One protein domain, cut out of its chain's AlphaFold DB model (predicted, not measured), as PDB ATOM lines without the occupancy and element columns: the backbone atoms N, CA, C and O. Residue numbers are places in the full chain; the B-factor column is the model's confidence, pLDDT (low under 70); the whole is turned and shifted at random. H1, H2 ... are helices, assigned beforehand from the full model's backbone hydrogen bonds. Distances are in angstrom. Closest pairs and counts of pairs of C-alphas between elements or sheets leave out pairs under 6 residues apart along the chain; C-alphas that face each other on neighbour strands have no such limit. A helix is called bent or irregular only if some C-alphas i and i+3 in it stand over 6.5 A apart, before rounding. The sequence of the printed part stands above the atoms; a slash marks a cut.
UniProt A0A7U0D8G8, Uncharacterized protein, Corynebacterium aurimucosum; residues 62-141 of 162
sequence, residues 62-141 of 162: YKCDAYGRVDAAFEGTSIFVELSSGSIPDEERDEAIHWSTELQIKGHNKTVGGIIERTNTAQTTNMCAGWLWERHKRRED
ATOM      1  N   TYR A  62     164.688 158.789  94.544       90.69
ATOM      2  CA  TYR A  62     165.362 158.074  95.627       90.69
ATOM      3  C   TYR A  62     165.514 158.928  96.893       90.69
ATOM      4  O   TYR A  62     165.157 158.508  97.999       90.69
ATOM      5  N   LYS A  63     165.981 160.169  96.746       92.94
ATOM      6  CA  LYS A  63     166.120 161.108  97.866       92.94
ATOM      7  C   LYS A  63     164.764 161.513  98.434       92.94
ATOM      8  O   LYS A  63     164.654 161.671  99.645       92.94
ATOM      9  N   CYS A  64     163.737 161.651  97.600       91.62
ATOM     10  CA  CYS A  64     162.387 161.958  98.054       91.62
ATOM     11  C   CYS A  64     161.795 160.819  98.891       91.62
ATOM     12  O   CYS A  64     161.205 161.076  99.940       91.62
ATOM     13  N   ASP A  65     161.967 159.567  98.469       89.31
ATOM     14  CA  ASP A  65     161.544 158.406  99.251       89.31
ATOM     15  C   ASP A  65     162.254 158.365 100.616       89.31
ATOM     16  O   ASP A  65     161.609 158.266 101.665       89.31
ATOM     17  N   ALA A  66     163.575 158.574 100.628       91.31
ATOM     18  CA  ALA A  66     164.349 158.667 101.863       91.31
ATOM     19  C   ALA A  66     163.893 159.824 102.766       91.31
ATOM     20  O   ALA A  66     163.668 159.622 103.962       91.31
ATOM     21  N   TYR A  67     163.705 161.020 102.205       93.31
ATOM     22  CA  TYR A  67     163.225 162.186 102.942       93.31
ATOM     23  C   TYR A  67     161.808 161.968 103.479       93.31
ATOM     24  O   TYR A  67     161.507 162.314 104.618       93.31
ATOM     25  N   GLY A  68     160.960 161.287 102.712       91.50
ATOM     26  CA  GLY A  68     159.608 160.919 103.104       91.50
ATOM     27  C   GLY A  68     159.533 160.014 104.339       91.50
ATOM     28  O   GLY A  68     158.475 159.959 104.967       91.50
ATOM     29  N   ARG A  69     160.625 159.341 104.722       92.25
ATOM     30  CA  ARG A  69     160.725 158.530 105.949       92.25
ATOM     31  C   ARG A  69     161.209 159.304 107.176       92.25
ATOM     32  O   ARG A  69     161.141 158.764 108.278       92.25
ATOM     33  N   VAL A  70     161.697 160.533 107.010       93.69
ATOM     34  CA  VAL A  70     162.181 161.364 108.122       93.69
ATOM     35  C   VAL A  70     161.026 161.700 109.064       93.69
ATOM     36  O   VAL A  70     159.904 161.931 108.615       93.69
ATOM     37  N   ASP A  71     161.297 161.721 110.369       94.94
ATOM     38  CA  ASP A  71     160.328 162.147 111.379       94.94
ATOM     39  C   ASP A  71     159.926 163.611 111.155       94.94
ATOM     40  O   ASP A  71     160.773 164.506 111.081       94.94
ATOM     41  N   ALA A  72     158.622 163.856 111.026       95.06
ATOM     42  CA  ALA A  72     158.123 165.185 110.703       95.06
ATOM     43  C   ALA A  72     158.390 166.194 111.830       95.06
ATOM     44  O   ALA A  72     158.780 167.326 111.548       95.06
ATOM     45  N   ALA A  73     158.230 165.805 113.097       93.38
ATOM     46  CA  ALA A  73     158.435 166.717 114.221       93.38
ATOM     47  C   ALA A  73     159.907 167.149 114.343       93.38
ATOM     48  O   ALA A  73     160.197 168.321 114.614       93.38
ATOM     49  N   PHE A  74     160.839 166.230 114.084       93.62
ATOM     50  CA  PHE A  74     162.265 166.529 114.018       93.62
ATOM     51  C   PHE A  74     162.584 167.508 112.883       93.62
ATOM     52  O   PHE A  74     163.258 168.514 113.107       93.62
ATOM     53  N   GLU A  75     162.048 167.271 111.684       95.38
ATOM     54  CA  GLU A  75     162.247 168.170 110.546       95.38
ATOM     55  C   GLU A  75     161.680 169.572 110.830       95.38
ATOM     56  O   GLU A  75     162.368 170.572 110.610       95.38
ATOM     57  N   GLY A  76     160.487 169.662 111.427       94.69
ATOM     58  CA  GLY A  76     159.885 170.928 111.858       94.69
ATOM     59  C   GLY A  76     160.708 171.664 112.919       94.69
ATOM     60  O   GLY A  76     160.788 172.894 112.905       94.69
ATOM     61  N   THR A  77     161.368 170.925 113.815       94.94
ATOM     62  CA  THR A  77     162.301 171.493 114.800       94.94
ATOM     63  C   THR A  77     163.557 172.039 114.118       94.94
ATOM     64  O   THR A  77     164.014 173.123 114.473       94.94
ATOM     65  N   SER A  78     164.089 171.346 113.104       94.88
ATOM     66  CA  SER A  78     165.252 171.828 112.339       94.88
ATOM     67  C   SER A  78     164.985 173.189 111.685       94.88
ATOM     68  O   SER A  78     165.801 174.101 111.797       94.88
ATOM     69  N   ILE A  79     163.797 173.366 111.094       95.94
ATOM     70  CA  ILE A  79     163.389 174.624 110.452       95.94
ATOM     71  C   ILE A  79     163.241 175.735 111.498       95.94
ATOM     72  O   ILE A  79     163.665 176.864 111.272       95.94
ATOM     73  N   PHE A  80     162.688 175.421 112.673       95.31
ATOM     74  CA  PHE A  80     162.583 176.386 113.769       95.31
ATOM     75  C   PHE A  80     163.955 176.868 114.271       95.31
ATOM     76  O   PHE A  80     164.133 178.054 114.565       95.31
ATOM     77  N   VAL A  81     164.940 175.968 114.353       95.50
ATOM     78  CA  VAL A  81     166.318 176.333 114.714       95.50
ATOM     79  C   VAL A  81     166.920 177.263 113.659       95.50
ATOM     80  O   VAL A  81     167.488 178.286 114.030       95.50
ATOM     81  N   GLU A  82     166.734 176.972 112.370       94.06
ATOM     82  CA  GLU A  82     167.208 177.821 111.266       94.06
ATOM     83  C   GLU A  82     166.542 179.207 111.240       94.06
ATOM     84  O   GLU A  82     167.204 180.218 110.991       94.06
ATOM     85  N   LEU A  83     165.243 179.273 111.549       95.06
ATOM     86  CA  LEU A  83     164.521 180.533 111.750       95.06
ATOM     87  C   LEU A  83     165.123 181.342 112.905       95.06
ATOM     88  O   LEU A  83     165.247 182.563 112.812       95.06
ATOM     89  N   SER A  84     165.501 180.665 113.990       93.31
ATOM     90  CA  SER A  84     166.060 181.295 115.190       93.31
ATOM     91  C   SER A  84     167.506 181.757 114.994       93.31
ATOM     92  O   SER A  84     167.907 182.763 115.577       93.31
ATOM     93  N   SER A  85     168.286 181.053 114.168       94.81
ATOM     94  CA  SER A  85     169.654 181.441 113.804       94.81
ATOM     95  C   SER A  85     169.718 182.496 112.698       94.81
ATOM     96  O   SER A  85     170.805 182.995 112.413       94.81
ATOM     97  N   GLY A  86     168.584 182.837 112.074       92.19
ATOM     98  CA  GLY A  86     168.528 183.772 110.947       92.19
ATOM     99  C   GLY A  86     169.133 183.206 109.661       92.19
ATOM    100  O   GLY A  86     169.615 183.963 108.825       92.19
ATOM    101  N   SER A  87     169.159 181.878 109.513       92.50
ATOM    102  CA  SER A  87     169.729 181.202 108.339       92.50
ATOM    103  C   SER A  87     168.759 181.122 107.156       92.50
ATOM    104  O   SER A  87     169.180 180.807 106.046       92.50
ATOM    105  N   ILE A  88     167.474 181.400 107.386       92.06
ATOM    106  CA  ILE A  88     166.435 181.434 106.354       92.06
ATOM    107  C   ILE A  88     166.269 182.879 105.857       92.06
ATOM    108  O   ILE A  88     166.074 183.761 106.697       92.06
ATOM    109  N   PRO A  89     166.337 183.129 104.533       93.12
ATOM    110  CA  PRO A  89     166.100 184.449 103.951       93.12
ATOM    111  C   PRO A  89     164.717 185.010 104.295       93.12
ATOM    112  O   PRO A  89     163.755 184.255 104.455       93.12
ATOM    113  N   ASP A  90     164.601 186.337 104.365       92.94
ATOM    114  CA  ASP A  90     163.359 187.009 104.764       92.94
ATOM    115  C   ASP A  90     162.186 186.671 103.829       92.94
ATOM    116  O   ASP A  90     161.059 186.496 104.290       92.94
ATOM    117  N   GLU A  91     162.450 186.504 102.532       95.19
ATOM    118  CA  GLU A  91     161.459 186.124 101.522       95.19
ATOM    119  C   GLU A  91     160.864 184.718 101.717       95.19
ATOM    120  O   GLU A  91     159.761 184.452 101.246       95.19
ATOM    121  N   GLU A  92     161.562 183.825 102.423       94.88
ATOM    122  CA  GLU A  92     161.115 182.452 102.699       94.88
ATOM    123  C   GLU A  92     160.582 182.285 104.131       94.88
ATOM    124  O   GLU A  92     160.148 181.200 104.527       94.88
ATOM    125  N   ARG A  93     160.613 183.350 104.938       94.00
ATOM    126  CA  ARG A  93     160.376 183.280 106.383       94.00
ATOM    127  C   ARG A  93     158.962 182.830 106.741       94.00
ATOM    128  O   ARG A  93     158.805 182.010 107.644       94.00
ATOM    129  N   ASP A  94     157.950 183.337 106.044       95.94
ATOM    130  CA  ASP A  94     156.548 182.973 106.294       95.94
ATOM    131  C   ASP A  94     156.283 181.498 105.958       95.94
ATOM    132  O   ASP A  94     155.642 180.785 106.731       95.94
ATOM    133  N   GLU A  95     156.858 181.018 104.855       95.06
ATOM    134  CA  GLU A  95     156.774 179.624 104.414       95.06
ATOM    135  C   GLU A  95     157.487 178.690 105.410       95.06
ATOM    136  O   GLU A  95     156.958 177.652 105.814       95.06
ATOM    137  N   ALA A  96     158.653 179.099 105.911       95.12
ATOM    138  CA  ALA A  96     159.371 178.381 106.956       95.12
ATOM    139  C   ALA A  96     158.609 178.340 108.292       95.12
ATOM    140  O   ALA A  96     158.604 177.312 108.979       95.12
ATOM    141  N   ILE A  97     157.947 179.433 108.684       96.31
ATOM    142  CA  ILE A  97     157.088 179.464 109.879       96.31
ATOM    143  C   ILE A  97     155.907 178.511 109.694       96.31
ATOM    144  O   ILE A  97     155.608 177.730 110.604       96.31
ATOM    145  N   HIS A  98     155.270 178.537 108.520       95.06
ATOM    146  CA  HIS A  98     154.187 177.625 108.183       95.06
ATOM    147  C   HIS A  98     154.640 176.171 108.337       95.06
ATOM    148  O   HIS A  98     154.077 175.449 109.159       95.06
ATOM    149  N   TRP A  99     155.706 175.762 107.648       95.00
ATOM    150  CA  TRP A  99     156.162 174.373 107.658       95.00
ATOM    151  C   TRP A  99     156.742 173.913 108.996       95.00
ATOM    152  O   TRP A  99     156.478 172.782 109.403       95.00
ATOM    153  N   SER A 100     157.477 174.761 109.722       95.31
ATOM    154  CA  SER A 100     157.948 174.414 111.075       95.31
ATOM    155  C   SER A 100     156.784 174.131 112.024       95.31
ATOM    156  O   SER A 100     156.826 173.158 112.776       95.31
ATOM    157  N   THR A 101     155.717 174.926 111.942       93.69
ATOM    158  CA  THR A 101     154.513 174.769 112.766       93.69
ATOM    159  C   THR A 101     153.680 173.569 112.321       93.69
ATOM    160  O   THR A 101     153.312 172.727 113.139       93.69
ATOM    161  N   GLU A 102     153.408 173.458 111.020       93.94
ATOM    162  CA  GLU A 102     152.634 172.382 110.394       93.94
ATOM    163  C   GLU A 102     153.228 171.010 110.745       93.94
ATOM    164  O   GLU A 102     152.516 170.120 111.220       93.94
ATOM    165  N   LEU A 103     154.546 170.860 110.581       94.19
ATOM    166  CA  LEU A 103     155.269 169.629 110.880       94.19
ATOM    167  C   LEU A 103     155.307 169.318 112.380       94.19
ATOM    168  O   LEU A 103     155.175 168.157 112.747       94.19
ATOM    169  N   GLN A 104     155.425 170.309 113.265       90.44
ATOM    170  CA  GLN A 104     155.385 170.059 114.712       90.44
ATOM    171  C   GLN A 104     153.982 169.664 115.200       90.44
ATOM    172  O   GLN A 104     153.849 168.765 116.030       90.44
ATOM    173  N   ILE A 105     152.926 170.286 114.663       89.62
ATOM    174  CA  ILE A 105     151.537 169.995 115.049       89.62
ATOM    175  C   ILE A 105     151.081 168.648 114.484       89.62
ATOM    176  O   ILE A 105     150.513 167.824 115.203       89.62
ATOM    177  N   LYS A 106     151.290 168.421 113.183       88.94
ATOM    178  CA  LYS A 106     150.793 167.227 112.483       88.94
ATOM    179  C   LYS A 106     151.763 166.050 112.551       88.94
ATOM    180  O   LYS A 106     151.342 164.927 112.278       88.94
ATOM    181  N   GLY A 107     153.028 166.296 112.887       83.75
ATOM    182  CA  GLY A 107     154.117 165.325 112.802       83.75
ATOM    183  C   GLY A 107     154.203 164.313 113.931       83.75
ATOM    184  O   GLY A 107     155.026 163.410 113.844       83.75
ATOM    185  N   HIS A 108     153.366 164.404 114.968       82.44
ATOM    186  CA  HIS A 108     153.390 163.419 116.048       82.44
ATOM    187  C   HIS A 108     153.109 162.008 115.495       82.44
ATOM    188  O   HIS A 108     152.000 161.720 115.040       82.44
ATOM    189  N   ASN A 109     154.112 161.126 115.547       82.12
ATOM    190  CA  ASN A 109     154.113 159.784 114.946       82.12
ATOM    191  C   ASN A 109     153.886 159.754 113.419       82.12
ATOM    192  O   ASN A 109     153.436 158.735 112.889       82.12
ATOM    193  N   LYS A 110     154.164 160.849 112.704       91.50
ATOM    194  CA  LYS A 110     154.115 160.888 111.237       91.50
ATOM    195  C   LYS A 110     155.488 161.186 110.664       91.50
ATOM    196  O   LYS A 110     156.309 161.865 111.271       91.50
ATOM    197  N   THR A 111     155.703 160.718 109.445       93.69
ATOM    198  CA  THR A 111     156.876 161.087 108.666       93.69
ATOM    199  C   THR A 111     156.578 162.297 107.787       93.69
ATOM    200  O   THR A 111     155.415 162.603 107.501       93.69
ATOM    201  N   VAL A 112     157.630 162.959 107.308       93.00
ATOM    202  CA  VAL A 112     157.542 164.036 106.312       93.00
ATOM    203  C   VAL A 112     156.712 163.586 105.112       93.00
ATOM    204  O   VAL A 112     155.858 164.328 104.644       93.00
ATOM    205  N   GLY A 113     156.874 162.340 104.663       89.81
ATOM    206  CA  GLY A 113     156.159 161.788 103.515       89.81
ATOM    207  C   GLY A 113     154.637 161.755 103.664       89.81
ATOM    208  O   GLY A 113     153.953 161.751 102.645       89.81
ATOM    209  N   GLY A 114     154.117 161.753 104.897       87.88
ATOM    210  CA  GLY A 114     152.682 161.811 105.189       87.88
ATOM    211  C   GLY A 114     152.106 163.228 105.295       87.88
ATOM    212  O   GLY A 114     150.927 163.366 105.626       87.88
ATOM    213  N   ILE A 115     152.927 164.265 105.088       90.81
ATOM    214  CA  ILE A 115     152.544 165.682 105.220       90.81
ATOM    215  C   ILE A 115     152.995 166.500 104.002       90.81
ATOM    216  O   ILE A 115     152.262 167.381 103.565       90.81
ATOM    217  N   ILE A 116     154.177 166.210 103.452       91.06
ATOM    218  CA  ILE A 116     154.769 166.939 102.328       91.06
ATOM    219  C   ILE A 116     153.904 166.861 101.071       91.06
ATOM    220  O   ILE A 116     153.268 165.844 100.782       91.06
ATOM    221  N   GLU A 117     153.948 167.934 100.290       87.94
ATOM    222  CA  GLU A 117     153.352 167.972  98.965       87.94
ATOM    223  C   GLU A 117     154.007 166.950  98.034       87.94
ATOM    224  O   GLU A 117     155.230 166.768  98.007       87.94
ATOM    225  N   ARG A 118     153.160 166.278  97.252       85.12
ATOM    226  CA  ARG A 118     153.570 165.302  96.249       85.12
ATOM    227  C   ARG A 118     153.063 165.745  94.884       85.12
ATOM    228  O   ARG A 118     151.909 166.140  94.748       85.12
ATOM    229  N   THR A 119     153.913 165.640  93.873       84.50
ATOM    230  CA  THR A 119     153.578 165.887  92.472       84.50
ATOM    231  C   THR A 119     153.900 164.665  91.622       84.50
ATOM    232  O   THR A 119     154.638 163.771  92.035       84.50
ATOM    233  N   ASN A 120     153.351 164.623  90.416       76.62
ATOM    234  CA  ASN A 120     153.723 163.645  89.404       76.62
ATOM    235  C   ASN A 120     154.485 164.371  88.294       76.62
ATOM    236  O   ASN A 120     154.116 165.482  87.910       76.62
ATOM    237  N   THR A 121     155.530 163.745  87.772       66.75
ATOM    238  CA  THR A 121     156.227 164.178  86.558       66.75
ATOM    239  C   THR A 121     155.798 163.295  85.382       66.75
ATOM    240  O   THR A 121     154.961 162.402  85.528       66.75
ATOM    241  N   ALA A 122     156.353 163.549  84.194       62.47
ATOM    242  CA  ALA A 122     156.108 162.702  83.031       62.47
ATOM    243  C   ALA A 122     156.696 161.287  83.198       62.47
ATOM    244  O   ALA A 122     156.138 160.342  82.640       62.47
ATOM    245  N   GLN A 123     157.791 161.137  83.956       59.25
ATOM    246  CA  GLN A 123     158.464 159.850  84.164       59.25
ATOM    247  C   GLN A 123     158.191 159.212  85.538       59.25
ATOM    248  O   GLN A 123     158.333 157.999  85.666       59.25
ATOM    249  N   THR A 124     157.809 159.978  86.568       66.06
ATOM    250  CA  THR A 124     157.730 159.495  87.963       66.06
ATOM    251  C   THR A 124     156.477 159.975  88.705       66.06
ATOM    252  O   THR A 124     156.042 161.118  88.572       66.06
ATOM    253  N   THR A 125     155.886 159.109  89.534       71.69
ATOM    254  CA  THR A 125     154.728 159.438  90.389       71.69
ATOM    255  C   THR A 125     155.138 159.685  91.839       71.69
ATOM    256  O   THR A 125     156.092 159.073  92.310       71.69
ATOM    257  N   ASN A 126     154.373 160.493  92.580       74.06
ATOM    258  CA  ASN A 126     154.582 160.779  94.009       74.06
ATOM    259  C   ASN A 126     155.953 161.400  94.343       74.06
ATOM    260  O   ASN A 126     156.532 161.132  95.398       74.06
ATOM    261  N   MET A 127     156.462 162.264  93.471       85.25
ATOM    262  CA  MET A 127     157.664 163.056  93.719       85.25
ATOM    263  C   MET A 127     157.409 164.112  94.785       85.25
ATOM    264  O   MET A 127     156.339 164.707  94.829       85.25
ATOM    265  N   CYS A 128     158.390 164.366  95.638       90.75
ATOM    266  CA  CYS A 128     158.323 165.422  96.637       90.75
ATOM    267  C   CYS A 128     158.309 166.776  95.926       90.75
ATOM    268  O   CYS A 128     158.968 166.951  94.901       90.75
ATOM    269  N   ALA A 129     157.534 167.713  96.454       91.19
ATOM    270  CA  ALA A 129     157.368 169.035  95.876       91.19
ATOM    271  C   ALA A 129     157.238 170.105  96.966       91.19
ATOM    272  O   ALA A 129     157.220 169.808  98.165       91.19
ATOM    273  N   GLY A 130     157.156 171.357  96.523       92.31
ATOM    274  CA  GLY A 130     156.954 172.508  97.390       92.31
ATOM    275  C   GLY A 130     158.210 172.926  98.150       92.31
ATOM    276  O   GLY A 130     159.315 172.412  97.943       92.31
ATOM    277  N   TRP A 131     158.033 173.888  99.051       94.56
ATOM    278  CA  TRP A 131     159.142 174.551  99.736       94.56
ATOM    279  C   TRP A 131     159.996 173.594 100.578       94.56
ATOM    280  O   TRP A 131     161.224 173.678 100.550       94.56
ATOM    281  N   LEU A 132     159.379 172.627 101.270       93.69
ATOM    282  CA  LEU A 132     160.114 171.621 102.050       93.69
ATOM    283  C   LEU A 132     161.095 170.815 101.203       93.69
ATOM    284  O   LEU A 132     162.189 170.490 101.671       93.69
ATOM    285  N   TRP A 133     160.690 170.458  99.984       94.56
ATOM    286  CA  TRP A 133     161.529 169.694  99.076       94.56
ATOM    287  C   TRP A 133     162.669 170.545  98.525       94.56
ATOM    288  O   TRP A 133     163.824 170.126  98.584       94.56
ATOM    289  N   GLU A 134     162.377 171.767  98.082       94.12
ATOM    290  CA  GLU A 134     163.405 172.688  97.589       94.12
ATOM    291  C   GLU A 134     164.421 173.045  98.679       94.12
ATOM    292  O   GLU A 134     165.630 173.043  98.436       94.12
ATOM    293  N   ARG A 135     163.969 173.238  99.922       93.75
ATOM    294  CA  ARG A 135     164.873 173.393 101.064       93.75
ATOM    295  C   ARG A 135     165.750 172.156 101.261       93.75
ATOM    296  O   ARG A 135     166.953 172.302 101.474       93.75
ATOM    297  N   HIS A 136     165.180 170.953 101.187       93.81
ATOM    298  CA  HIS A 136     165.942 169.711 101.320       93.81
ATOM    299  C   HIS A 136     167.014 169.575 100.224       93.81
ATOM    300  O   HIS A 136     168.153 169.226 100.531       93.81
ATOM    301  N   LYS A 137     166.692 169.938  98.974       94.19
ATOM    302  CA  LYS A 137     167.623 169.929  97.829       94.19
ATOM    303  C   LYS A 137     168.821 170.862  97.991       94.19
ATOM    304  O   LYS A 137     169.882 170.590  97.432       94.19
ATOM    305  N   ARG A 138     168.667 171.955  98.743       92.31
ATOM    306  CA  ARG A 138     169.745 172.925  99.003       92.31
ATOM    307  C   ARG A 138     170.743 172.473 100.069       92.31
ATOM    308  O   ARG A 138     171.783 173.112 100.209       92.31
ATOM    309  N   ARG A 139     170.460 171.407 100.827       89.00
ATOM    310  CA  ARG A 139     171.407 170.898 101.829       89.00
ATOM    311  C   ARG A 139     172.643 170.304 101.151       89.00
ATOM    312  O   ARG A 139     172.543 169.641 100.121       89.00
ATOM    313  N   GLU A 140     173.813 170.507 101.754       86.38
ATOM    314  CA  GLU A 140     175.103 170.067 101.191       86.38
ATOM    315  C   GLU A 140     175.185 168.550 100.954       86.38
ATOM    316  O   GLU A 140     175.920 168.076 100.091       86.38
ATOM    317  N   ASP A 141     174.435 167.764 101.722       89.50
ATOM    318  CA  ASP A 141     174.396 166.308 101.634       89.50
ATOM    319  C   ASP A 141     173.372 165.782 100.618       89.50
ATOM    320  O   ASP A 141     173.299 164.570 100.394       89.50
TER     321      ASP A 141
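This is residues 62 to 141 of the 162 residues of an uncharacterized protein of Corynebacterium aurimucosum (UniProt A0A7U0D8G8). The longest helix, H3, and H2 make a helical hairpin at one end; a narrow loop, residues 118 to 128, makes the other, with short helices H1 and H4 between. The 80 printed residues, all helix by class, hold H1 to H4 in chain order and no named strand. The whole is compact, radius of gyration of the C-alphas 12.4 A, spanning 38 by 27 by 22 A.

H3, residues 90 to 106, is 24.7 A long and irregular: C-alphas 91 and 94 are 7.5 A apart. H2, residues 72 to 85, is 20.2 A long. H1, residues 62 to 68, begins at C-alpha (165.362, 158.074, 95.627); H4, residues 130 to 137, ends at (167.623, 169.929, 97.829).

H2 and H3 touch, closest C-alphas Gly 76 and Ser 100, 4.1 A, opposite ways at a shallow tilt of 32 degrees, only just short of steep. H4 is close but not clearly touching H3, closest C-alphas Trp 131 and Glu 95, 7.3 A, and about perpendicular, 82 degrees. H4 is likewise close but not clearly touching H1, closest C-alphas Trp 133 and Cys 64, 7.9 A. Every O i to N i+4 pair is within hydrogen-bond range in H1, H2 and H4, and 11 of 13 in H3.

The farthest C-alphas, Ser 85 and Ala 122, are 38.5 A apart. The printed part has no cut; the H3 to H4 link is long. Residues 121 to 124 have pLDDT under 70.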